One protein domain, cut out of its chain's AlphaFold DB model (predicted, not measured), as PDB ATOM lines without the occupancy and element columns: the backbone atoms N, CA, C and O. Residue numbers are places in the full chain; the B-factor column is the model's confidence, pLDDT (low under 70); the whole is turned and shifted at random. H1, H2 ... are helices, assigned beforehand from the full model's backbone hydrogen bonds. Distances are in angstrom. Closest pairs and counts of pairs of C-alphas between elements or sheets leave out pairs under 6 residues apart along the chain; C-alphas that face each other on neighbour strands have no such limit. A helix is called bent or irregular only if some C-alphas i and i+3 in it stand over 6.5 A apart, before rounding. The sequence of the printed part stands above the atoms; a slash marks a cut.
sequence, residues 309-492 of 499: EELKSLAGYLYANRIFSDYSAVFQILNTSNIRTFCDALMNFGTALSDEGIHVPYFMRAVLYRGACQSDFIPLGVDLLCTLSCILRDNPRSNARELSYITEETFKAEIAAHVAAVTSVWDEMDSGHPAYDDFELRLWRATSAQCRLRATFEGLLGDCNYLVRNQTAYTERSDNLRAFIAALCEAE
ATOM      1  N   GLU A 309     -67.193   4.406  30.835       81.88
ATOM      2  CA  GLU A 309     -66.755   3.091  31.322       81.88
ATOM      3  C   GLU A 309     -65.396   3.153  32.041       81.88
ATOM      4  O   GLU A 309     -65.215   2.512  33.076       81.88
ATOM      5  N   GLU A 310     -64.464   3.988  31.565       83.06
ATOM      6  CA  GLU A 310     -63.203   4.264  32.272       83.06
ATOM      7  C   GLU A 310     -63.461   4.916  33.638       83.06
ATOM      8  O   GLU A 310     -62.859   4.516  34.637       83.06
ATOM      9  N   LEU A 311     -64.384   5.885  33.694       82.00
ATOM     10  CA  LEU A 311     -64.769   6.554  34.939       82.00
ATOM     11  C   LEU A 311     -65.489   5.609  35.905       82.00
ATOM     12  O   LEU A 311     -65.166   5.623  37.088       82.00
ATOM     13  N   LYS A 312     -66.404   4.755  35.426       79.12
ATOM     14  CA  LYS A 312     -67.065   3.729  36.254       79.12
ATOM     15  C   LYS A 312     -66.062   2.746  36.851       79.12
ATOM     16  O   LYS A 312     -66.153   2.444  38.035       79.12
ATOM     17  N   SER A 313     -65.102   2.268  36.057       82.06
ATOM     18  CA  SER A 313     -64.073   1.339  36.539       82.06
ATOM     19  C   SER A 313     -63.160   1.996  37.582       82.06
ATOM     20  O   SER A 313     -62.928   1.425  38.650       82.06
ATOM     21  N   LEU A 314     -62.703   3.229  37.328       81.44
ATOM     22  CA  LEU A 314     -61.899   3.984  38.291       81.44
ATOM     23  C   LEU A 314     -62.682   4.281  39.580       81.44
ATOM     24  O   LEU A 314     -62.163   4.051  40.668       81.44
ATOM     25  N   ALA A 315     -63.931   4.741  39.469       80.06
ATOM     26  CA  ALA A 315     -64.798   5.022  40.612       80.06
ATOM     27  C   ALA A 315     -65.091   3.755  41.429       80.06
ATOM     28  O   ALA A 315     -64.959   3.773  42.649       80.06
ATOM     29  N   GLY A 316     -65.411   2.639  40.767       76.75
ATOM     30  CA  GLY A 316     -65.632   1.349  41.419       76.75
ATOM     31  C   GLY A 316     -64.395   0.859  42.172       76.75
ATOM     32  O   GLY A 316     -64.505   0.398  43.305       76.75
ATOM     33  N   TYR A 317     -63.202   1.035  41.598       74.88
ATOM     34  CA  TYR A 317     -61.956   0.681  42.275       74.88
ATOM     35  C   TYR A 317     -61.649   1.589  43.471       74.88
ATOM     36  O   TYR A 317     -61.253   1.089  44.525       74.88
ATOM     37  N   LEU A 318     -61.828   2.907  43.325       74.31
ATOM     38  CA  LEU A 318     -61.651   3.867  44.419       74.31
ATOM     39  C   LEU A 318     -62.638   3.590  45.562       74.31
ATOM     40  O   LEU A 318     -62.247   3.644  46.723       74.31
ATOM     41  N   TYR A 319     -63.880   3.220  45.238       69.31
ATOM     42  CA  TYR A 319     -64.895   2.830  46.215       69.31
ATOM     43  C   TYR A 319     -64.536   1.516  46.925       69.31
ATOM     44  O   TYR A 319     -64.517   1.462  48.152       69.31
ATOM     45  N   ALA A 320     -64.176   0.471  46.172       68.75
ATOM     46  CA  ALA A 320     -63.821  -0.837  46.727       68.75
ATOM     47  C   ALA A 320     -62.557  -0.805  47.605       68.75
ATOM     48  O   ALA A 320     -62.418  -1.615  48.518       68.75
ATOM     49  N   ASN A 321     -61.638   0.132  47.350       63.72
ATOM     50  CA  ASN A 321     -60.398   0.296  48.116       63.72
ATOM     51  C   ASN A 321     -60.439   1.480  49.092       63.72
ATOM     52  O   ASN A 321     -59.394   1.858  49.624       63.72
ATOM     53  N   ARG A 322     -61.629   2.037  49.370       63.22
ATOM     54  CA  ARG A 322     -61.802   3.161  50.305       63.22
ATOM     55  C   ARG A 322     -61.231   2.851  51.692       63.22
ATOM     56  O   ARG A 322     -60.642   3.728  52.308       63.22
ATOM     57  N   ILE A 323     -61.356   1.605  52.150       53.19
ATOM     58  CA  ILE A 323     -60.916   1.166  53.484       53.19
ATOM     59  C   ILE A 323     -59.386   1.030  53.560       53.19
ATOM     60  O   ILE A 323     -58.770   1.446  54.532       53.19
ATOM     61  N   PHE A 324     -58.748   0.493  52.516       53.47
ATOM     62  CA  PHE A 324     -57.323   0.135  52.552       53.47
ATOM     63  C   PHE A 324     -56.378   1.252  52.092       53.47
ATOM     64  O   PHE A 324     -55.162   1.101  52.209       53.47
ATOM     65  N   SER A 325     -56.918   2.347  51.543       62.53
ATOM     66  CA  SER A 325     -56.160   3.501  51.035       62.53
ATOM     67  C   SER A 325     -54.984   3.120  50.110       62.53
ATOM     68  O   SER A 325     -53.925   3.752  50.116       62.53
ATOM     69  N   ASP A 326     -55.160   2.058  49.315       65.62
ATOM     70  CA  ASP A 326     -54.155   1.559  48.373       65.62
ATOM     71  C   ASP A 326     -54.296   2.248  47.007       65.62
ATOM     72  O   ASP A 326     -55.136   1.895  46.174       65.62
ATOM     73  N   TYR A 327     -53.426   3.230  46.765       76.75
ATOM     74  CA  TYR A 327     -53.365   3.985  45.511       76.75
ATOM     75  C   TYR A 327     -52.348   3.423  44.501       76.75
ATOM     76  O   TYR A 327     -52.169   3.986  43.417       76.75
ATOM     77  N   SER A 328     -51.676   2.306  44.811       71.44
ATOM     78  CA  SER A 328     -50.566   1.786  43.995       71.44
ATOM     79  C   SER A 328     -50.981   1.468  42.554       71.44
ATOM     80  O   SER A 328     -50.298   1.868  41.605       71.44
ATOM     81  N   ALA A 329     -52.128   0.805  42.383       73.44
ATOM     82  CA  ALA A 329     -52.702   0.485  41.078       73.44
ATOM     83  C   ALA A 329     -53.312   1.718  40.395       73.44
ATOM     84  O   ALA A 329     -53.212   1.862  39.180       73.44
ATOM     85  N   VAL A 330     -53.874   2.647  41.175       78.88
ATOM     86  CA  VAL A 330     -54.491   3.885  40.673       78.88
ATOM     87  C   VAL A 330     -53.452   4.755  39.959       78.88
ATOM     88  O   VAL A 330     -53.682   5.231  38.849       78.88
ATOM     89  N   PHE A 331     -52.257   4.887  40.535       82.94
ATOM     90  CA  PHE A 331     -51.163   5.644  39.926       82.94
ATOM     91  C   PHE A 331     -50.564   4.985  38.668       82.94
ATOM     92  O   PHE A 331     -49.741   5.604  38.003       82.94
ATOM     93  N   GLN A 332     -50.924   3.740  38.317       81.50
ATOM     94  CA  GLN A 332     -50.516   3.150  37.026       81.50
ATOM     95  C   GLN A 332     -51.282   3.754  35.842       81.50
ATOM     96  O   GLN A 332     -50.791   3.719  34.720       81.50
ATOM     97  N   ILE A 333     -52.459   4.319  36.105       82.31
ATOM     98  CA  ILE A 333     -53.339   4.934  35.104       82.31
ATOM     99  C   ILE A 333     -52.884   6.359  34.781       82.31
ATOM    100  O   ILE A 333     -53.119   6.869  33.681       82.31
ATOM    101  N   LEU A 334     -52.245   7.006  35.755       85.88
ATOM    102  CA  LEU A 334     -51.791   8.382  35.679       85.88
ATOM    103  C   LEU A 334     -50.649   8.531  34.667       85.88
ATOM    104  O   LEU A 334     -49.660   7.801  34.698       85.88
ATOM    105  N   ASN A 335     -50.768   9.522  33.792       86.69
ATOM    106  CA  ASN A 335     -49.722   9.956  32.877       86.69
ATOM    107  C   ASN A 335     -49.800  11.471  32.661       86.69
ATOM    108  O   ASN A 335     -50.793  12.110  33.001       86.69
ATOM    109  N   THR A 336     -48.769  12.048  32.045       85.62
ATOM    110  CA  THR A 336     -48.664  13.500  31.818       85.62
ATOM    111  C   THR A 336     -49.823  14.090  31.013       85.62
ATOM    112  O   THR A 336     -50.148  15.262  31.177       85.62
ATOM    113  N   SER A 337     -50.477  13.296  30.160       85.62
ATOM    114  CA  SER A 337     -51.592  13.765  29.333       85.62
ATOM    115  C   SER A 337     -52.937  13.775  30.061       85.62
ATOM    116  O   SER A 337     -53.800  14.573  29.705       85.62
ATOM    117  N   ASN A 338     -53.116  12.934  31.088       87.62
ATOM    118  CA  ASN A 338     -54.406  12.719  31.746       87.62
ATOM    119  C   ASN A 338     -54.485  13.225  33.195       87.62
ATOM    120  O   ASN A 338     -55.536  13.060  33.810       87.62
ATOM    121  N   ILE A 339     -53.439  13.879  33.719       89.12
ATOM    122  CA  ILE A 339     -53.370  14.356  35.115       89.12
ATOM    123  C   ILE A 339     -54.624  15.132  35.518       89.12
ATOM    124  O   ILE A 339     -55.223  14.839  36.545       89.12
ATOM    125  N   ARG A 340     -55.067  16.094  34.702       86.19
ATOM    126  CA  ARG A 340     -56.233  16.914  35.054       86.19
ATOM    127  C   ARG A 340     -57.525  16.101  35.097       86.19
ATOM    128  O   ARG A 340     -58.263  16.202  36.067       86.19
ATOM    129  N   THR A 341     -57.757  15.250  34.100       85.19
ATOM    130  CA  THR A 341     -58.922  14.351  34.069       85.19
ATOM    131  C   THR A 341     -58.898  13.357  35.229       85.19
ATOM    132  O   THR A 341     -59.940  13.054  35.804       85.19
ATOM    133  N   PHE A 342     -57.710  12.884  35.604       87.56
ATOM    134  CA  PHE A 342     -57.506  12.045  36.774       87.56
ATOM    135  C   PHE A 342     -57.848  12.789  38.071       87.56
ATOM    136  O   PHE A 342     -58.602  12.261  38.881       87.56
ATOM    137  N   CYS A 343     -57.353  14.017  38.254       87.62
ATOM    138  CA  CYS A 343     -57.675  14.846  39.415       87.62
ATOM    139  C   CYS A 343     -59.179  15.123  39.512       87.62
ATOM    140  O   CYS A 343     -59.752  14.979  40.587       87.62
ATOM    141  N   ASP A 344     -59.832  15.457  38.396       83.00
ATOM    142  CA  ASP A 344     -61.277  15.685  38.366       83.00
ATOM    143  C   ASP A 344     -62.045  14.415  38.767       83.00
ATOM    144  O   ASP A 344     -62.992  14.483  39.549       83.00
ATOM    145  N   ALA A 345     -61.631  13.240  38.284       82.62
ATOM    146  CA  ALA A 345     -62.236  11.970  38.680       82.62
ATOM    147  C   ALA A 345     -61.984  11.642  40.162       82.62
ATOM    148  O   ALA A 345     -62.893  11.184  40.850       82.62
ATOM    149  N   LEU A 346     -60.774  11.907  40.664       82.44
ATOM    150  CA  LEU A 346     -60.407  11.698  42.064       82.44
ATOM    151  C   LEU A 346     -61.244  12.573  43.000       82.44
ATOM    152  O   LEU A 346     -61.672  12.090  44.042       82.44
ATOM    153  N   MET A 347     -61.494  13.825  42.611       78.88
ATOM    154  CA  MET A 347     -62.381  14.724  43.344       78.88
ATOM    155  C   MET A 347     -63.810  14.177  43.310       78.88
ATOM    156  O   MET A 347     -64.364  13.849  44.346       78.88
ATOM    157  N   ASN A 348     -64.392  13.980  42.126       77.38
ATOM    158  CA  ASN A 348     -65.821  13.671  42.011       77.38
ATOM    159  C   ASN A 348     -66.225  12.266  42.493       77.38
ATOM    160  O   ASN A 348     -67.385  12.067  42.855       77.38
ATOM    161  N   PHE A 349     -65.315  11.289  42.459       75.69
ATOM    162  CA  PHE A 349     -65.628   9.882  42.742       75.69
ATOM    163  C   PHE A 349     -64.784   9.262  43.862       75.69
ATOM    164  O   PHE A 349     -65.053   8.133  44.269       75.69
ATOM    165  N   GLY A 350     -63.749   9.954  44.338       71.69
ATOM    166  CA  GLY A 350     -62.843   9.459  45.368       71.69
ATOM    167  C   GLY A 350     -63.041  10.158  46.708       71.69
ATOM    168  O   GLY A 350     -63.521  11.281  46.791       71.69
ATOM    169  N   THR A 351     -62.606   9.500  47.781       72.81
ATOM    170  CA  THR A 351     -62.544  10.105  49.122       72.81
ATOM    171  C   THR A 351     -61.150  10.603  49.482       72.81
ATOM    172  O   THR A 351     -60.948  11.112  50.574       72.81
ATOM    173  N   ALA A 352     -60.184  10.504  48.563       73.62
ATOM    174  CA  ALA A 352     -58.779  10.842  48.801       73.62
ATOM    175  C   ALA A 352     -58.558  12.276  49.311       73.62
ATOM    176  O   ALA A 352     -57.572  12.533  49.990       73.62
ATOM    177  N   LEU A 353     -59.466  13.198  48.972       77.81
ATOM    178  CA  LEU A 353     -59.409  14.609  49.359       77.81
ATOM    179  C   LEU A 353     -60.633  15.057  50.168       77.81
ATOM    180  O   LEU A 353     -60.885  16.260  50.272       77.81
ATOM    181  N   SER A 354     -61.412  14.112  50.711       75.00
ATOM    182  CA  SER A 354     -62.591  14.437  51.515       75.00
ATOM    183  C   SER A 354     -62.208  15.080  52.851       75.00
ATOM    184  O   SER A 354     -61.168  14.783  53.439       75.00
ATOM    185  N   ASP A 355     -63.089  15.945  53.351       65.31
ATOM    186  CA  ASP A 355     -62.950  16.653  54.636       65.31
ATOM    187  C   ASP A 355     -63.145  15.740  55.865       65.31
ATOM    188  O   ASP A 355     -63.066  16.185  57.002       65.31
ATOM    189  N   GLU A 356     -63.366  14.435  55.659       63.97
ATOM    190  CA  GLU A 356     -63.392  13.443  56.746       63.97
ATOM    191  C   GLU A 356     -61.996  13.236  57.371       63.97
ATOM    192  O   GLU A 356     -61.873  12.531  58.365       63.97
ATOM    193  N   GLY A 357     -60.934  13.832  56.805       56.59
ATOM    194  CA  GLY A 357     -59.583  13.896  57.384       56.59
ATOM    195  C   GLY A 357     -58.789  12.585  57.358       56.59
ATOM    196  O   GLY A 357     -57.565  12.612  57.437       56.59
ATOM    197  N   ILE A 358     -59.455  11.442  57.176       65.69
ATOM    198  CA  ILE A 358     -58.825  10.119  57.254       65.69
ATOM    199  C   ILE A 358     -58.007   9.812  55.991       65.69
ATOM    200  O   ILE A 358     -56.913   9.280  56.085       65.69
ATOM    201  N   HIS A 359     -58.475  10.157  54.787       74.94
ATOM    202  CA  HIS A 359     -57.867   9.641  53.548       74.94
ATOM    203  C   HIS A 359     -56.709  10.473  52.971       74.94
ATOM    204  O   HIS A 359     -55.863   9.934  52.250       74.94
ATOM    205  N   VAL A 360     -56.652  11.770  53.288       82.81
ATOM    206  CA  VAL A 360     -55.655  12.707  52.739       82.81
ATOM    207  C   VAL A 360     -54.223  12.284  53.085       82.81
ATOM    208  O   VAL A 360     -53.411  12.198  52.156       82.81
ATOM    209  N   PRO A 361     -53.889  11.943  54.349       80.94
ATOM    210  CA  PRO A 361     -52.539  11.505  54.695       80.94
ATOM    211  C   PRO A 361     -52.113  10.253  53.918       80.94
ATOM    212  O   PRO A 361     -50.996  10.191  53.406       80.94
ATOM    213  N   TYR A 362     -53.010   9.273  53.739       79.81
ATOM    214  CA  TYR A 362     -52.692   8.052  52.987       79.81
ATOM    215  C   TYR A 362     -52.438   8.320  51.511       79.81
ATOM    216  O   TYR A 362     -51.520   7.733  50.932       79.81
ATOM    217  N   PHE A 363     -53.221   9.213  50.907       86.00
ATOM    218  CA  PHE A 363     -53.004   9.621  49.528       86.00
ATOM    219  C   PHE A 363     -51.644  10.311  49.364       86.00
ATOM    220  O   PHE A 363     -50.864   9.894  48.503       86.00
ATOM    221  N   MET A 364     -51.308  11.286  50.222       88.25
ATOM    222  CA  MET A 364     -50.001  11.967  50.174       88.25
ATOM    223  C   MET A 364     -48.852  10.981  50.324       88.25
ATOM    224  O   MET A 364     -47.921  10.959  49.514       88.25
ATOM    225  N   ARG A 365     -48.951  10.113  51.330       87.06
ATOM    226  CA  ARG A 365     -47.969   9.073  51.608       87.06
ATOM    227  C   ARG A 365     -47.767   8.153  50.412       87.06
ATOM    228  O   ARG A 365     -46.630   7.863  50.061       87.06
ATOM    229  N   ALA A 366     -48.840   7.741  49.739       87.38
ATOM    230  CA  ALA A 366     -48.750   6.867  48.575       87.38
ATOM    231  C   ALA A 366     -48.080   7.549  47.365       87.38
ATOM    232  O   ALA A 366     -47.297   6.899  46.665       87.38
ATOM    233  N   VAL A 367     -48.344   8.842  47.127       91.12
ATOM    234  CA  VAL A 367     -47.668   9.623  46.070       91.12
ATOM    235  C   VAL A 367     -46.168   9.722  46.358       91.12
ATOM    236  O   VAL A 367     -45.347   9.394  45.496       91.12
ATOM    237  N   LEU A 368     -45.808  10.134  47.576       91.88
ATOM    238  CA  LEU A 368     -44.417  10.325  47.991       91.88
ATOM    239  C   LEU A 368     -43.641   9.001  48.012       91.88
ATOM    240  O   LEU A 368     -42.547   8.928  47.458       91.88
ATOM    241  N   TYR A 369     -44.234   7.932  48.552       90.31
ATOM    242  CA  TYR A 369     -43.645   6.589  48.563       90.31
ATOM    243  C   TYR A 369     -43.349   6.073  47.157       90.31
ATOM    244  O   TYR A 369     -42.287   5.498  46.902       90.31
ATOM    245  N   ARG A 370     -44.274   6.290  46.210       90.12
ATOM    246  CA  ARG A 370     -44.054   5.877  44.822       90.12
ATOM    247  C   ARG A 370     -42.888   6.632  44.197       90.12
ATOM    248  O   ARG A 370     -42.082   6.002  43.522       90.12
ATOM    249  N   GLY A 371     -42.771   7.933  44.447       91.12
ATOM    250  CA  GLY A 371     -41.630   8.715  43.974       91.12
ATOM    251  C   GLY A 371     -40.309   8.325  44.640       91.12
ATOM    252  O   GLY A 371     -39.292   8.254  43.960       91.12
ATOM    253  N   ALA A 372     -40.326   7.960  45.925       92.62
ATOM    254  CA  ALA A 372     -39.158   7.402  46.606       92.62
ATOM    255  C   ALA A 372     -38.708   6.074  45.965       92.62
ATOM    256  O   ALA A 372     -37.517   5.847  45.754       92.62
ATOM    257  N   CYS A 373     -39.655   5.202  45.603       89.12
ATOM    258  CA  CYS A 373     -39.368   3.911  44.971       89.12
ATOM    259  C   CYS A 373     -39.060   3.990  43.466       89.12
ATOM    260  O   CYS A 373     -38.479   3.052  42.924       89.12
ATOM    261  N   GLN A 374     -39.509   5.039  42.773       90.69
ATOM    262  CA  GLN A 374     -39.414   5.185  41.320       90.69
ATOM    263  C   GLN A 374     -39.047   6.628  40.964       90.69
ATOM    264  O   GLN A 374     -39.922   7.489  40.872       90.69
ATOM    265  N   SER A 375     -37.767   6.882  40.684       92.81
ATOM    266  CA  SER A 375     -37.279   8.215  40.297       92.81
ATOM    267  C   SER A 375     -38.007   8.792  39.076       92.81
ATOM    268  O   SER A 375     -38.272   9.990  39.013       92.81
ATOM    269  N   ASP A 376     -38.399   7.936  38.129       91.88
ATOM    270  CA  ASP A 376     -39.110   8.331  36.904       91.88
ATOM    271  C   ASP A 376     -40.524   8.869  37.178       91.88
ATOM    272  O   ASP A 376     -41.090   9.590  36.354       91.88
ATOM    273  N   PHE A 377     -41.110   8.536  38.335       93.00
ATOM    274  CA  PHE A 377     -42.419   9.037  38.747       93.00
ATOM    275  C   PHE A 377     -42.345  10.451  39.337       93.00
ATOM    276  O   PHE A 377     -43.366  11.132  39.361       93.00
ATOM    277  N   ILE A 378     -41.173  10.921  39.780       94.12
ATOM    278  CA  ILE A 378     -41.034  12.201  40.496       94.12
ATOM    279  C   ILE A 378     -41.643  13.380  39.715       94.12
ATOM    280  O   ILE A 378     -42.490  14.064  40.289       94.12
ATOM    281  N   PRO A 379     -41.332  13.611  38.419       93.88
ATOM    282  CA  PRO A 379     -41.928  14.729  37.682       93.88
ATOM    283  C   PRO A 379     -43.457  14.631  37.609       93.88
ATOM    284  O   PRO A 379     -44.159  15.621  37.790       93.88
ATOM    285  N   LEU A 380     -43.975  13.416  37.407       92.81
ATOM    286  CA  LEU A 380     -45.410  13.156  37.318       92.81
ATOM    287  C   LEU A 380     -46.120  13.351  38.668       92.81
ATOM    288  O   LEU A 380     -47.234  13.867  38.712       92.81
ATOM    289  N   GLY A 381     -45.482  12.945  39.766       92.44
ATOM    290  CA  GLY A 381     -45.986  13.135  41.123       92.44
ATOM    291  C   GLY A 381     -46.000  14.607  41.544       92.44
ATOM    292  O   GLY A 381     -46.967  15.050  42.161       92.44
ATOM    293  N   VAL A 382     -44.977  15.379  41.162       94.44
ATOM    294  CA  VAL A 382     -44.946  16.838  41.364       94.44
ATOM    295  C   VAL A 382     -46.083  17.499  40.588       94.44
ATOM    296  O   VAL A 382     -46.879  18.219  41.186       94.44
ATOM    297  N   ASP A 383     -46.236  17.193  39.296       93.12
ATOM    298  CA  ASP A 383     -47.324  17.740  38.473       93.12
ATOM    299  C   ASP A 383     -48.714  17.392  39.034       93.12
ATOM    300  O   ASP A 383     -49.624  18.229  39.008       93.12
ATOM    301  N   LEU A 384     -48.889  16.182  39.576       93.44
ATOM    302  CA  LEU A 384     -50.121  15.755  40.241       93.44
ATOM    303  C   LEU A 384     -50.437  16.628  41.462       93.44
ATOM    304  O   LEU A 384     -51.533  17.186  41.544       93.44
ATOM    305  N   LEU A 385     -49.491  16.762  42.398       93.44
ATOM    306  CA  LEU A 385     -49.688  17.544  43.624       93.44
ATOM    307  C   LEU A 385     -49.880  19.037  43.321       93.44
ATOM    308  O   LEU A 385     -50.742  19.675  43.924       93.44
ATOM    309  N   CYS A 386     -49.165  19.575  42.329       92.44
ATOM    310  CA  CYS A 386     -49.374  20.930  41.815       92.44
ATOM    311  C   CYS A 386     -50.785  21.115  41.250       92.44
ATOM    312  O   CYS A 386     -51.481  22.066  41.603       92.44
ATOM    313  N   THR A 387     -51.234  20.191  40.396       91.25
ATOM    314  CA  THR A 387     -52.560  20.262  39.768       91.25
ATOM    315  C   THR A 387     -53.667  20.207  40.818       91.25
ATOM    316  O   THR A 387     -54.615  20.989  40.739       91.25
ATOM    317  N   LEU A 388     -53.538  19.335  41.821       90.50
ATOM    318  CA  LEU A 388     -54.474  19.258  42.944       90.50
ATOM    319  C   LEU A 388     -54.464  20.540  43.781       90.50
ATOM    320  O   LEU A 388     -55.530  21.089  44.043       90.50
ATOM    321  N   SER A 389     -53.286  21.074  44.116       89.75
ATOM    322  CA  SER A 389     -53.163  22.353  44.826       89.75
ATOM    323  C   SER A 389     -53.860  23.493  44.071       89.75
ATOM    324  O   SER A 389     -54.556  24.296  44.688       89.75
ATOM    325  N   CYS A 390     -53.727  23.554  42.740       88.31
ATOM    326  CA  CYS A 390     -54.435  24.534  41.912       88.31
ATOM    327  C   CYS A 390     -55.956  24.322  41.921       88.31
ATOM    328  O   CYS A 390     -56.699  25.285  42.079       88.31
ATOM    329  N   ILE A 391     -56.431  23.079  41.783       86.25
ATOM    330  CA  ILE A 391     -57.872  22.767  41.808       86.25
ATOM    331  C   ILE A 391     -58.491  23.149  43.158       86.25
ATOM    332  O   ILE A 391     -59.565  23.746  43.188       86.25
ATOM    333  N   LEU A 392     -57.809  22.847  44.267       84.56
ATOM    334  CA  LEU A 392     -58.272  23.190  45.616       84.56
ATOM    335  C   LEU A 392     -58.260  24.705  45.868       84.56
ATOM    336  O   LEU A 392     -59.149  25.214  46.551       84.56
ATOM    337  N   ARG A 393     -57.306  25.442  45.280       83.81
ATOM    338  CA  ARG A 393     -57.281  26.915  45.307       83.81
ATOM    339  C   ARG A 393     -58.486  27.525  44.602       83.81
ATOM    340  O   ARG A 393     -59.088  28.473  45.103       83.81
ATOM    341  N   ASP A 394     -58.813  26.985  43.432       78.00
ATOM    342  CA  ASP A 394     -59.864  27.503  42.557       78.00
ATOM    343  C   ASP A 394     -61.278  27.144  43.054       78.00
ATOM    344  O   ASP A 394     -62.261  27.702  42.561       78.00
ATOM    345  N   ASN A 395     -61.397  26.250  44.047       68.75
ATOM    346  CA  ASN A 395     -62.673  25.739  44.553       68.75
ATOM    347  C   ASN A 395     -62.835  25.900  46.087       68.75
ATOM    348  O   ASN A 395     -62.972  24.914  46.818       68.75
ATOM    349  N   PRO A 396     -62.826  27.141  46.621       56.75
ATOM    350  CA  PRO A 396     -62.922  27.391  48.055       56.75
ATOM    351  C   PRO A 396     -64.362  27.159  48.549       56.75
ATOM    352  O   PRO A 396     -65.171  28.081  48.580       56.75
ATOM    353  N   ARG A 397     -64.656  25.919  48.969       54.28
ATOM    354  CA  ARG A 397     -65.920  25.446  49.577       54.28
ATOM    355  C   ARG A 397     -67.139  25.512  48.640       54.28
ATOM    356  O   ARG A 397     -67.810  26.539  48.545       54.28
ATOM    357  N   SER A 398     -67.499  24.380  48.022       44.78
ATOM    358  CA  SER A 398     -68.832  24.231  47.419       44.78
ATOM    359  C   SER A 398     -69.887  24.302  48.529       44.78
ATOM    360  O   SER A 398     -69.804  23.613  49.546       44.78
ATOM    361  N   ASN A 399     -70.852  25.205  48.376       39.38
ATOM    362  CA  ASN A 399     -71.929  25.401  49.337       39.38
ATOM    363  C   ASN A 399     -72.757  24.116  49.486       39.38
ATOM    364  O   ASN A 399     -73.354  23.649  48.522       39.38
ATOM    365  N   ALA A 400     -72.836  23.612  50.719       43.34
ATOM    366  CA  ALA A 400     -73.929  22.829  51.301       43.34
ATOM    367  C   ALA A 400     -74.812  22.040  50.308       43.34
ATOM    368  O   ALA A 400     -75.970  22.408  50.094       43.34
ATOM    369  N   ARG A 401     -74.255  20.961  49.730       45.72
ATOM    370  CA  ARG A 401     -74.929  19.719  49.264       45.72
ATOM    371  C   ARG A 401     -74.020  18.809  48.425       45.72
ATOM    372  O   ARG A 401     -74.392  17.664  48.199       45.72
ATOM    373  N   GLU A 402     -72.855  19.288  48.000       53.53
ATOM    374  CA  GLU A 402     -71.828  18.510  47.293       53.53
ATOM    375  C   GLU A 402     -70.660  18.172  48.235       53.53
ATOM    376  O   GLU A 402     -70.425  18.900  49.199       53.53
ATOM    377  N   LEU A 403     -69.978  17.050  47.971       55.00
ATOM    378  CA  LEU A 403     -68.830  16.510  48.721       55.00
ATOM    379  C   LEU A 403     -67.911  17.630  49.258       55.00
ATOM    380  O   LEU A 403     -67.394  18.434  48.481       55.00
ATOM    381  N   SER A 404     -67.718  17.705  50.581       67.31
ATOM    382  CA  SER A 404     -66.785  18.657  51.193       67.31
ATOM    383  C   SER A 404     -65.352  18.146  51.042       67.31
ATOM    384  O   SER A 404     -65.020  17.057  51.513       67.31
ATOM    385  N   TYR A 405     -64.506  18.932  50.377       75.44
ATOM    386  CA  TYR A 405     -63.074  18.664  50.235       75.44
ATOM    387  C   TYR A 405     -62.259  19.558  51.167       75.44
ATOM    388  O   TYR A 405     -62.703  20.653  51.533       75.44
ATOM    389  N   ILE A 406     -61.048  19.112  51.501       81.69
ATOM    390  CA  ILE A 406     -60.096  19.904  52.284       81.69
ATOM    391  C   ILE A 406     -59.671  21.191  51.557       81.69
ATOM    392  O   ILE A 406     -59.743  21.296  50.333       81.69
ATOM    393  N   THR A 407     -59.203  22.189  52.307       85.06
ATOM    394  CA  THR A 407     -58.677  23.433  51.723       85.06
ATOM    395  C   THR A 407     -57.267  23.234  51.154       85.06
ATOM    396  O   THR A 407     -56.547  22.320  51.557       85.06
ATOM    397  N   GLU A 408     -56.834  24.125  50.251       87.69
ATOM    398  CA  GLU A 408     -55.439  24.148  49.772       87.69
ATOM    399  C   GLU A 408     -54.443  24.285  50.939       87.69
ATOM    400  O   GLU A 408     -53.391  23.652  50.937       87.69
ATOM    401  N   GLU A 409     -54.779  25.083  51.956       85.88
ATOM    402  CA  GLU A 409     -53.939  25.275  53.143       85.88
ATOM    403  C   GLU A 409     -53.759  23.968  53.921       85.88
ATOM    404  O   GLU A 409     -52.624  23.595  54.221       85.88
ATOM    405  N   THR A 410     -54.850  23.239  54.183       85.75
ATOM    406  CA  THR A 410     -54.796  21.929  54.846       85.75
ATOM    407  C   THR A 410     -54.023  20.921  53.998       85.75
ATOM    408  O   THR A 410     -53.160  20.221  54.513       85.75
ATOM    409  N   PHE A 411     -54.255  20.895  52.682       88.69
ATOM    410  CA  PHE A 411     -53.540  20.014  51.754       88.69
ATOM    411  C   PHE A 411     -52.021  20.223  51.813       88.69
ATOM    412  O   PHE A 411     -51.261  19.263  51.928       88.69
ATOM    413  N   LYS A 412     -51.563  21.480  51.777       90.75
ATOM    414  CA  LYS A 412     -50.134  21.808  51.877       90.75
ATOM    415  C   LYS A 412     -49.561  21.515  53.260       90.75
ATOM    416  O   LYS A 412     -48.426  21.046  53.347       90.75
ATOM    417  N   ALA A 413     -50.327  21.767  54.323       88.88
ATOM    418  CA  ALA A 413     -49.920  21.460  55.692       88.88
ATOM    419  C   ALA A 413     -49.678  19.955  55.889       88.88
ATOM    420  O   ALA A 413     -48.678  19.578  56.496       88.88
ATOM    421  N   GLU A 414     -50.523  19.103  55.303       88.62
ATOM    422  CA  GLU A 414     -50.345  17.647  55.338       88.62
ATOM    423  C   GLU A 414     -49.061  17.200  54.630       88.62
ATOM    424  O   GLU A 414     -48.303  16.390  55.167       88.62
ATOM    425  N   ILE A 415     -48.754  17.756  53.452       91.06
ATOM    426  CA  ILE A 415     -47.487  17.457  52.760       91.06
ATOM    427  C   ILE A 415     -46.302  17.908  53.627       91.06
ATOM    428  O   ILE A 415     -45.349  17.149  53.809       91.06
ATOM    429  N   ALA A 416     -46.370  19.108  54.209       91.00
ATOM    430  CA  ALA A 416     -45.313  19.636  55.068       91.00
ATOM    431  C   ALA A 416     -45.089  18.776  56.325       91.00
ATOM    432  O   ALA A 416     -43.942  18.570  56.716       91.00
ATOM    433  N   ALA A 417     -46.148  18.224  56.925       90.00
ATOM    434  CA  ALA A 417     -46.046  17.322  58.072       90.00
ATOM    435  C   ALA A 417     -45.296  16.021  57.731       90.00
ATOM    436  O   ALA A 417     -44.419  15.598  58.485       90.00
ATOM    437  N   HIS A 418     -45.576  15.417  56.569       90.56
ATOM    438  CA  HIS A 418     -44.863  14.222  56.094       90.56
ATOM    439  C   HIS A 418     -43.381  14.512  55.819       90.56
ATOM    440  O   HIS A 418     -42.515  13.706  56.167       90.56
ATOM    441  N   VAL A 419     -43.085  15.673  55.225       92.50
ATOM    442  CA  VAL A 419     -41.708  16.113  54.963       92.50
ATOM    443  C   VAL A 419     -40.953  16.368  56.265       92.50
ATOM    444  O   VAL A 419     -39.866  15.832  56.449       92.50
ATOM    445  N   ALA A 420     -41.545  17.093  57.215       90.81
ATOM    446  CA  ALA A 420     -40.922  17.349  58.513       90.81
ATOM    447  C   ALA A 420     -40.611  16.048  59.275       90.81
ATOM    448  O   ALA A 420     -39.547  15.919  59.881       90.81
ATOM    449  N   ALA A 421     -41.516  15.067  59.207       90.12
ATOM    450  CA  ALA A 421     -41.318  13.754  59.808       90.12
ATOM    451  C   ALA A 421     -40.094  13.029  59.218       90.12
ATOM    452  O   ALA A 421     -39.238  12.560  59.967       90.12
ATOM    453  N   VAL A 422     -39.969  12.954  57.889       92.19
ATOM    454  CA  VAL A 422     -38.832  12.249  57.274       92.19
ATOM    455  C   VAL A 422     -37.511  13.007  57.446       92.19
ATOM    456  O   VAL A 422     -36.491  12.375  57.722       92.19
ATOM    457  N   THR A 423     -37.528  14.342  57.378       92.19
ATOM    458  CA  THR A 423     -36.334  15.174  57.585       92.19
ATOM    459  C   THR A 423     -35.780  15.021  58.998       92.19
ATOM    460  O   THR A 423     -34.581  14.831  59.151       92.19
ATOM    461  N   SER A 424     -36.641  14.964  60.019       89.62
ATOM    462  CA  SER A 424     -36.226  14.694  61.406       89.62
ATOM    463  C   SER A 424     -35.463  13.367  61.549       89.62
ATOM    464  O   SER A 424     -34.442  13.289  62.234       89.62
ATOM    465  N   VAL A 425     -35.912  12.316  60.850       90.44
ATOM    466  CA  VAL A 425     -35.216  11.017  60.849       90.44
ATOM    467  C   VAL A 425     -33.880  11.110  60.110       90.44
ATOM    468  O   VAL A 425     -32.887  10.559  60.587       90.44
ATOM    469  N   TRP A 426     -33.824  11.810  58.971       92.31
ATOM    470  CA  TRP A 426     -32.570  12.033  58.247       92.31
ATOM    471  C   TRP A 426     -31.554  12.820  59.074       92.31
ATOM    472  O   TRP A 426     -30.402  12.402  59.131       92.31
ATOM    473  N   ASP A 427     -31.974  13.876  59.769       89.69
ATOM    474  CA  ASP A 427     -31.099  14.683  60.622       89.69
ATOM    475  C   ASP A 427     -30.447  13.832  61.723       89.69
ATOM    476  O   ASP A 427     -29.233  13.900  61.924       89.69
ATOM    477  N   GLU A 428     -31.212  12.967  62.399       86.94
ATOM    478  CA  GLU A 428     -30.652  12.068  63.417       86.94
ATOM    479  C   GLU A 428     -29.712  11.022  62.784       86.94
ATOM    480  O   GLU A 428     -28.639  10.741  63.328       86.94
ATOM    481  N   MET A 429     -30.063  10.484  61.610       87.25
ATOM    482  CA  MET A 429     -29.228   9.524  60.874       87.25
ATOM    483  C   MET A 429     -27.891  10.131  60.413       87.25
ATOM    484  O   MET A 429     -26.852   9.458  60.503       87.25
ATOM    485  N   ASP A 430     -27.918  11.389  59.963       84.69
ATOM    486  CA  ASP A 430     -26.783  12.142  59.423       84.69
ATOM    487  C   ASP A 430     -25.923  12.775  60.531       84.69
ATOM    488  O   ASP A 430     -24.709  12.919  60.361       84.69
ATOM    489  N   SER A 431     -26.503  13.076  61.703       79.38
ATOM    490  CA  SER A 431     -25.792  13.647  62.861       79.38
ATOM    491  C   SER A 431     -24.658  12.763  63.400       79.38
ATOM    492  O   SER A 431     -23.771  13.262  64.095       79.38
ATOM    493  N   GLY A 432     -24.653  11.465  63.058       64.25
ATOM    494  CA  GLY A 432     -23.550  10.545  63.332       64.25
ATOM    495  C   GLY A 432     -23.234  10.436  64.823       64.25
ATOM    496  O   GLY A 432     -22.213  10.936  65.293       64.25
ATOM    497  N   HIS A 433     -24.099   9.773  65.592       62.88
ATOM    498  CA  HIS A 433     -23.865   9.607  67.024       62.88
ATOM    499  C   HIS A 433     -22.718   8.605  67.288       62.88
ATOM    500  O   HIS A 433     -22.879   7.419  66.996       62.88
ATOM    501  N   PRO A 434     -21.605   9.003  67.938       61.06
ATOM    502  CA  PRO A 434     -20.393   8.175  68.062       61.06
ATOM    503  C   PRO A 434     -20.567   6.890  68.891       61.06
ATOM    504  O   PRO A 434     -19.700   6.025  68.890       61.06
ATOM    505  N   ALA A 435     -21.677   6.757  69.625       62.41
ATOM    506  CA  ALA A 435     -22.024   5.529  70.350       62.41
ATOM    507  C   ALA A 435     -22.741   4.468  69.487       62.41
ATOM    508  O   ALA A 435     -22.883   3.333  69.934       62.41
ATOM    509  N   TYR A 436     -23.202   4.826  68.285       64.94
ATOM    510  CA  TYR A 436     -24.022   3.978  67.417       64.94
ATOM    511  C   TYR A 436     -23.486   4.040  65.976       64.94
ATOM    512  O   TYR A 436     -24.114   4.614  65.097       64.94
ATOM    513  N   ASP A 437     -22.309   3.465  65.715       69.88
ATOM    514  CA  ASP A 437     -21.771   3.371  64.340       69.88
ATOM    515  C   ASP A 437     -22.560   2.381  63.461       69.88
ATOM    516  O   ASP A 437     -22.489   2.414  62.229       69.88
ATOM    517  N   ASP A 438     -23.354   1.519  64.092       86.06
ATOM    518  CA  ASP A 438     -24.218   0.560  63.422       86.06
ATOM    519  C   ASP A 438     -25.475   1.232  62.830       86.06
ATOM    520  O   ASP A 438     -26.134   2.053  63.476       86.06
ATOM    521  N   PHE A 439     -25.799   0.905  61.574       88.56
ATOM    522  CA  PHE A 439     -26.933   1.488  60.848       88.56
ATOM    523  C   PHE A 439     -28.284   1.128  61.477       88.56
ATOM    524  O   PHE A 439     -29.156   1.991  61.565       88.56
ATOM    525  N   GLU A 440     -28.458  -0.122  61.919       89.38
ATOM    526  CA  GLU A 440     -29.705  -0.605  62.519       89.38
ATOM    527  C   GLU A 440     -29.997   0.155  63.809       89.38
ATOM    528  O   GLU A 440     -31.087   0.702  63.978       89.38
ATOM    529  N   LEU A 441     -28.984   0.297  64.667       86.62
ATOM    530  CA  LEU A 441     -29.117   1.040  65.920       86.62
ATOM    531  C   LEU A 441     -29.413   2.529  65.698       86.62
ATOM    532  O   LEU A 441     -30.213   3.101  66.442       86.62
ATOM    533  N   ARG A 442     -28.813   3.163  64.681       87.88
ATOM    534  CA  ARG A 442     -29.132   4.559  64.334       87.88
ATOM    535  C   ARG A 442     -30.553   4.711  63.816       87.88
ATOM    536  O   ARG A 442     -31.258   5.596  64.290       87.88
ATOM    537  N   LEU A 443     -30.987   3.835  62.910       88.56
ATOM    538  CA  LEU A 443     -32.327   3.916  62.332       88.56
ATOM    539  C   LEU A 443     -33.406   3.677  63.388       88.56
ATOM    540  O   LEU A 443     -34.395   4.408  63.445       88.56
ATOM    541  N   TRP A 444     -33.212   2.692  64.264       87.62
ATOM    542  CA  TRP A 444     -34.140   2.441  65.364       87.62
ATOM    543  C   TRP A 444     -34.188   3.604  66.337       87.62
ATOM    544  O   TRP A 444     -35.276   4.020  66.717       87.62
ATOM    545  N   ARG A 445     -33.042   4.192  66.691       85.88
ATOM    546  CA  ARG A 445     -33.019   5.390  67.533       85.88
ATOM    547  C   ARG A 445     -33.777   6.549  66.878       85.88
ATOM    548  O   ARG A 445     -34.665   7.109  67.516       85.88
ATOM    549  N   ALA A 446     -33.476   6.853  65.618       87.38
ATOM    550  CA  ALA A 446     -34.091   7.950  64.874       87.38
ATOM    551  C   ALA A 446     -35.611   7.790  64.714       87.38
ATOM    552  O   ALA A 446     -36.349   8.770  64.737       87.38
ATOM    553  N   THR A 447     -36.097   6.551  64.620       86.50
ATOM    554  CA  THR A 447     -37.535   6.253  64.509       86.50
ATOM    555  C   THR A 447     -38.223   6.024  65.862       86.50
ATOM    556  O   THR A 447     -39.442   6.128  65.943       86.50
ATOM    557  N   SER A 448     -37.477   5.767  66.943       78.25
ATOM    558  CA  SER A 448     -38.023   5.503  68.289       78.25
ATOM    559  C   SER A 448     -38.486   6.742  69.057       78.25
ATOM    560  O   SER A 448     -39.163   6.601  70.072       78.25
ATOM    561  N   ALA A 449     -38.137   7.949  68.599       65.38
ATOM    562  CA  ALA A 449     -38.439   9.178  69.328       65.38
ATOM    563  C   ALA A 449     -39.953   9.436  69.475       65.38
ATOM    564  O   ALA A 449     -40.360  10.056  70.456       65.38
ATOM    565  N   GLN A 450     -40.777   8.971  68.522       66.62
ATOM    566  CA  GLN A 450     -42.241   9.112  68.516       66.62
ATOM    567  C   GLN A 450     -42.881   7.976  67.691       66.62
ATOM    568  O   GLN A 450     -42.505   7.765  66.538       66.62
ATOM    569  N   CYS A 451     -43.892   7.275  68.218       56.41
ATOM    570  CA  CYS A 451     -44.538   6.148  67.520       56.41
ATOM    571  C   CYS A 451     -45.113   6.545  66.142       56.41
ATOM    572  O   CYS A 451     -44.947   5.824  65.158       56.41
ATOM    573  N   ARG A 452     -45.714   7.742  66.045       68.12
ATOM    574  CA  ARG A 452     -46.249   8.292  64.783       68.12
ATOM    575  C   ARG A 452     -45.156   8.623  63.762       68.12
ATOM    576  O   ARG A 452     -45.374   8.456  62.566       68.12
ATOM    577  N   LEU A 453     -43.970   9.035  64.217       81.69
ATOM    578  CA  LEU A 453     -42.831   9.349  63.349       81.69
ATOM    579  C   LEU A 453     -42.372   8.110  62.579       81.69
ATOM    580  O   LEU A 453     -42.160   8.182  61.369       81.69
ATOM    581  N   ARG A 454     -42.285   6.961  63.263       84.12
ATOM    582  CA  ARG A 454     -41.921   5.689  62.635       84.12
ATOM    583  C   ARG A 454     -42.927   5.262  61.572       84.12
ATOM    584  O   ARG A 454     -42.513   4.932  60.467       84.12
ATOM    585  N   ALA A 455     -44.225   5.305  61.874       81.88
ATOM    586  CA  ALA A 455     -45.266   4.914  60.922       81.88
ATOM    587  C   ALA A 455     -45.269   5.802  59.663       81.88
ATOM    588  O   ALA A 455     -45.410   5.307  58.540       81.88
ATOM    589  N   THR A 456     -45.066   7.113  59.832       85.56
ATOM    590  CA  THR A 456     -44.934   8.052  58.711       85.56
ATOM    591  C   THR A 456     -43.678   7.764  57.897       85.56
ATOM    592  O   THR A 456     -43.758   7.634  56.678       85.56
ATOM    593  N   PHE A 457     -42.528   7.590  58.553       90.19
ATOM    594  CA  PHE A 457     -41.265   7.258  57.896       90.19
ATOM    595  C   PHE A 457     -41.351   5.945  57.101       90.19
ATOM    596  O   PHE A 457     -41.022   5.916  55.913       90.19
ATOM    597  N   GLU A 458     -41.850   4.873  57.721       87.12
ATOM    598  CA  GLU A 458     -41.994   3.563  57.079       87.12
ATOM    599  C   GLU A 458     -42.975   3.612  55.907       87.12
ATOM    600  O   GLU A 458     -42.767   2.956  54.886       87.12
ATOM    601  N   GLY A 459     -44.012   4.441  56.005       83.56
ATOM    602  CA  GLY A 459     -44.932   4.660  54.902       83.56
ATOM    603  C   GLY A 459     -44.360   5.480  53.742       83.56
ATOM    604  O   GLY A 459     -44.886   5.365  52.640       83.56
ATOM    605  N   LEU A 460     -43.302   6.273  53.948       89.38
ATOM    606  CA  LEU A 460     -42.659   7.091  52.907       89.38
ATOM    607  C   LEU A 460     -41.448   6.407  52.260       89.38
ATOM    608  O   LEU A 460     -41.265   6.506  51.050       89.38
ATOM    609  N   LEU A 461     -40.625   5.705  53.043       87.75
ATOM    610  CA  LEU A 461     -39.380   5.084  52.568       87.75
ATOM    611  C   LEU A 461     -39.423   3.549  52.570       87.75
ATOM    612  O   LEU A 461     -38.686   2.911  51.811       87.75
ATOM    613  N   GLY A 462     -40.322   2.943  53.343       83.44
ATOM    614  CA  GLY A 462     -40.480   1.494  53.487       83.44
ATOM    615  C   GLY A 462     -40.184   0.994  54.903       83.44
ATOM    616  O   GLY A 462     -39.574   1.689  55.708       83.44
ATOM    617  N   ASP A 463     -40.609  -0.240  55.183       85.19
ATOM    618  CA  ASP A 463     -40.425  -0.922  56.471       85.19
ATOM    619  C   ASP A 463     -38.971  -0.846  56.972       85.19
ATOM    620  O   ASP A 463     -38.028  -1.161  56.237       85.19
ATOM    621  N   CYS A 464     -38.776  -0.458  58.239       85.62
ATOM    622  CA  CYS A 464     -37.432  -0.271  58.783       85.62
ATOM    623  C   CYS A 464     -36.614  -1.568  58.752       85.62
ATOM    624  O   CYS A 464     -35.421  -1.517  58.466       85.62
ATOM    625  N   ASN A 465     -37.221  -2.739  58.983       83.56
ATOM    626  CA  ASN A 465     -36.490  -4.012  58.950       83.56
ATOM    627  C   ASN A 465     -36.003  -4.341  57.534       83.56
ATOM    628  O   ASN A 465     -34.901  -4.873  57.359       83.56
ATOM    629  N   TYR A 466     -36.799  -4.021  56.511       82.38
ATOM    630  CA  TYR A 466     -36.381  -4.114  55.114       82.38
ATOM    631  C   TYR A 466     -35.199  -3.180  54.826       82.38
ATOM    632  O   TYR A 466     -34.203  -3.615  54.248       82.38
ATOM    633  N   LEU A 467     -35.272  -1.922  55.269       88.44
ATOM    634  CA  LEU A 467     -34.224  -0.920  55.043       88.44
ATOM    635  C   LEU A 467     -32.911  -1.260  55.766       88.44
ATOM    636  O   LEU A 467     -31.839  -1.078  55.195       88.44
ATOM    637  N   VAL A 468     -32.980  -1.837  56.970       88.25
ATOM    638  CA  VAL A 468     -31.810  -2.372  57.693       88.25
ATOM    639  C   VAL A 468     -31.106  -3.459  56.884       88.25
ATOM    640  O   VAL A 468     -29.880  -3.453  56.755       88.25
ATOM    641  N   ARG A 469     -31.879  -4.381  56.300       86.44
ATOM    642  CA  ARG A 469     -31.349  -5.469  55.462       86.44
ATOM    643  C   ARG A 469     -30.878  -4.982  54.092       86.44
ATOM    644  O   ARG A 469     -30.062  -5.651  53.462       86.44
ATOM    645  N   ASN A 470     -31.391  -3.845  53.629       87.56
ATOM    646  CA  ASN A 470     -31.146  -3.295  52.302       87.56
ATOM    647  C   ASN A 470     -30.798  -1.798  52.376       87.56
ATOM    648  O   ASN A 470     -31.541  -0.932  51.915       87.56
ATOM    649  N   GLN A 471     -29.628  -1.493  52.943       89.94
ATOM    650  CA  GLN A 471     -29.154  -0.114  53.135       89.94
ATOM    651  C   GLN A 471     -28.978   0.653  51.812       89.94
ATOM    652  O   GLN A 471     -29.108   1.877  51.764       89.94
ATOM    653  N   THR A 472     -28.731  -0.062  50.709       90.50
ATOM    654  CA  THR A 472     -28.722   0.519  49.362       90.50
ATOM    655  C   THR A 472     -30.096   1.052  48.971       90.50
ATOM    656  O   THR A 472     -30.176   2.168  48.468       90.50
ATOM    657  N   ALA A 473     -31.172   0.320  49.284       88.38
ATOM    658  CA  ALA A 473     -32.533   0.792  49.048       88.38
ATOM    659  C   ALA A 473     -32.883   1.994  49.938       88.38
ATOM    660  O   ALA A 473     -33.546   2.909  49.466       88.38
ATOM    661  N   TYR A 474     -32.412   2.037  51.192       93.00
ATOM    662  CA  TYR A 474     -32.561   3.232  52.036       93.00
ATOM    663  C   TYR A 474     -31.920   4.464  51.397       93.00
ATOM    664  O   TYR A 474     -32.556   5.513  51.323       93.00
ATOM    665  N   THR A 475     -30.681   4.324  50.921       92.81
ATOM    666  CA  THR A 475     -29.930   5.432  50.319       92.81
ATOM    667  C   THR A 475     -30.627   5.920  49.049       92.81
ATOM    668  O   THR A 475     -30.980   7.090  48.956       92.81
ATOM    669  N   GLU A 476     -30.930   5.004  48.124       94.81
ATOM    670  CA  GLU A 476     -31.604   5.313  46.858       94.81
ATOM    671  C   GLU A 476     -32.966   5.981  47.075       94.81
ATOM    672  O   GLU A 476     -33.256   7.024  46.489       94.81
ATOM    673  N   ARG A 477     -33.805   5.413  47.949       95.50
ATOM    674  CA  ARG A 477     -35.141   5.958  48.215       95.50
ATOM    675  C   ARG A 477     -35.081   7.299  48.930       95.50
ATOM    676  O   ARG A 477     -35.895   8.169  48.629       95.50
ATOM    677  N   SER A 478     -34.126   7.479  49.844       94.88
ATOM    678  CA  SER A 478     -33.920   8.763  50.519       94.88
ATOM    679  C   SER A 478     -33.489   9.839  49.529       94.88
ATOM    680  O   SER A 478     -34.032  10.937  49.556       94.88
ATOM    681  N   ASP A 479     -32.581   9.523  48.607       95.69
ATOM    682  CA  ASP A 479     -32.130  10.465  47.579       95.69
ATOM    683  C   ASP A 479     -33.257  10.829  46.605       95.69
ATOM    684  O   ASP A 479     -33.467  12.009  46.311       95.69
ATOM    685  N   ASN A 480     -34.046   9.840  46.174       96.75
ATOM    686  CA  ASN A 480     -35.231  10.069  45.347       96.75
ATOM    687  C   ASN A 480     -36.258  10.956  46.061       96.75
ATOM    688  O   ASN A 480     -36.790  11.893  45.465       96.75
ATOM    689  N   LEU A 481     -36.530  10.692  47.341       96.00
ATOM    690  CA  LEU A 481     -37.494  11.472  48.111       96.00
ATOM    691  C   LEU A 481     -36.994  12.900  48.363       96.00
ATOM    692  O   LEU A 481     -37.771  13.838  48.213       96.00
ATOM    693  N   ARG A 482     -35.700  13.098  48.649       95.50
ATOM    694  CA  ARG A 482     -35.089  14.438  48.727       95.50
ATOM    695  C   ARG A 482     -35.223  15.198  47.409       95.50
ATOM    696  O   ARG A 482     -35.586  16.372  47.421       95.50
ATOM    697  N   ALA A 483     -34.984  14.535  46.275       96.31
ATOM    698  CA  ALA A 483     -35.171  15.135  44.954       96.31
ATOM    699  C   ALA A 483     -36.640  15.511  44.690       96.31
ATOM    700  O   ALA A 483     -36.913  16.583  44.151       96.31
ATOM    701  N   PHE A 484     -37.585  14.669  45.120       96.50
ATOM    702  CA  PHE A 484     -39.014  14.976  45.055       96.50
ATOM    703  C   PHE A 484     -39.348  16.214  45.900       96.50
ATOM    704  O   PHE A 484     -39.936  17.165  45.388       96.50
ATOM    705  N   ILE A 485     -38.932  16.247  47.167       94.94
ATOM    706  CA  ILE A 485     -39.193  17.372  48.075       94.94
ATOM    707  C   ILE A 485     -38.618  18.674  47.500       94.94
ATOM    708  O   ILE A 485     -39.321  19.683  47.453       94.94
ATOM    709  N   ALA A 486     -37.387  18.644  46.981       93.75
ATOM    710  CA  ALA A 486     -36.777  19.800  46.329       93.75
ATOM    711  C   ALA A 486     -37.618  20.306  45.143       93.75
ATOM    712  O   ALA A 486     -37.880  21.505  45.042       93.75
ATOM    713  N   ALA A 487     -38.114  19.400  44.295       93.94
ATOM    714  CA  ALA A 487     -38.979  19.754  43.171       93.94
ATOM    715  C   ALA A 487     -40.339  20.333  43.619       93.94
ATOM    716  O   ALA A 487     -40.858  21.248  42.979       93.94
ATOM    717  N   LEU A 488     -40.903  19.870  44.741       92.62
ATOM    718  CA  LEU A 488     -42.126  20.448  45.324       92.62
ATOM    719  C   LEU A 488     -41.911  21.863  45.879       92.62
ATOM    720  O   LEU A 488     -42.808  22.704  45.776       92.62
ATOM    721  N   CYS A 489     -40.735  22.140  46.445       90.88
ATOM    722  CA  CYS A 489     -40.355  23.485  46.878       90.88
ATOM    723  C   CYS A 489     -40.129  24.432  45.694       90.88
ATOM    724  O   CYS A 489     -40.510  25.600  45.764       90.88
ATOM    725  N   GLU A 490     -39.538  23.949  44.596       91.00
ATOM    726  CA  GLU A 490     -39.407  24.724  43.353       91.00
ATOM    727  C   GLU A 490     -40.766  25.050  42.727       91.00
ATOM    728  O   GLU A 490     -40.948  26.139  42.186       91.00
ATOM    729  N   ALA A 491     -41.733  24.139  42.848       88.44
ATOM    730  CA  ALA A 491     -43.091  24.316  42.348       88.44
ATOM    731  C   ALA A 491     -44.024  25.112  43.291       88.44
ATOM    732  O   ALA A 491     -45.222  25.201  43.028       88.44
ATOM    733  N   GLU A 492     -43.501  25.685  44.386       85.25
ATOM    734  CA  GLU A 492     -44.252  26.485  45.378       85.25
ATOM    735  C   GLU A 492     -45.436  25.740  46.042       85.25
ATOM    736  O   GLU A 492     -46.390  26.342  46.559       85.25
TER     737      GLU A 492
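This is residues 309 to 492 of the 499 residues of the protein "BTB domain-containing protein" of Peniophora sp. CONT (UniProt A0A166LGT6). An elongated body of crossed helices has H3 in its middle, with the long helices H4, H5 and H9 and the shorter H7 packing on it. H1 and H2 make one end, joined to the rest through H2 on H4, while H6 and H8 sit toward the other end, where H6 folds back on H5. The printed part has 184 residues, with nine named helices, H1 to H9 in order, and no named strand; the class is all helix. It is compact, with a radius of gyration of the C-alphas of 17.5 A, and spans 58 by 32 by 29 A.

The longest helix, H5, holds residues 408 to 430 and measures 32.5 A, from C-alpha 408 at (-55.439, 24.148, 49.772) to C-alpha 430 at (-26.783, 12.142, 59.423). H4, residues 375 to 394, measures 29.8 A and is irregular: C-alphas 376 and 379 are 7.0 A apart. H9, residues 471 to 490, measures 28.6 A and ends with C-alpha 490 at (-39.407, 24.724, 43.353). H3, residues 359 to 373, measures 21.2 A. The shorter helices are H1, residues 309 to 320, H2, 339 to 349, H6, 439 to 448, H7, 451 to 461, and H8, 464 to 469.

H4, H5 and H9 form an up-and-down bundle, each running against the one before it in the chain. H4 and H5 are a hairpin at a shallow tilt of 34 degrees, only just short of steep; their closest C-alphas, of Leu 392 and Glu 408, are 5.1 A apart. H5 and H9 are close but not clearly touching, at 7.4 A between the C-alphas of Val 419 and Ile 485. H3 touches H9 at a steep tilt of 63 degrees, closest at the C-alphas of Ala 372 and Arg 477, 4.6 A. H7 touches H3, with the C-alphas of Tyr 369 and Leu 460 at 4.5 A, and is about perpendicular to H5 at 88 degrees. H6 and H8 touch at a shallow tilt of 3 degrees, opposite ways, closest at Glu 440 and Val 468, whose C-alphas are 5.6 A apart. H2 touches H4 with the C-alphas of Ile 339 and Leu 384 at 6.2 A. H1 touches H2, with the C-alphas of Ala 315 and Phe 349 at 5.4 A, and is apart from H3. Every O i to N i+4 pair is within hydrogen-bond range in H1, H2, H3 and H5 to H9; in H4 it is 14 of 16.

The farthest C-alphas, of Glu 309 and Ala 435, are 59.4 A apart. The printed part has no cut. The links H1 to H2 and H4 to H5 are long. Mean pLDDT of the printed part is 82.1, with 32 residues under 70, among them 319 to 326 and 395 to 404.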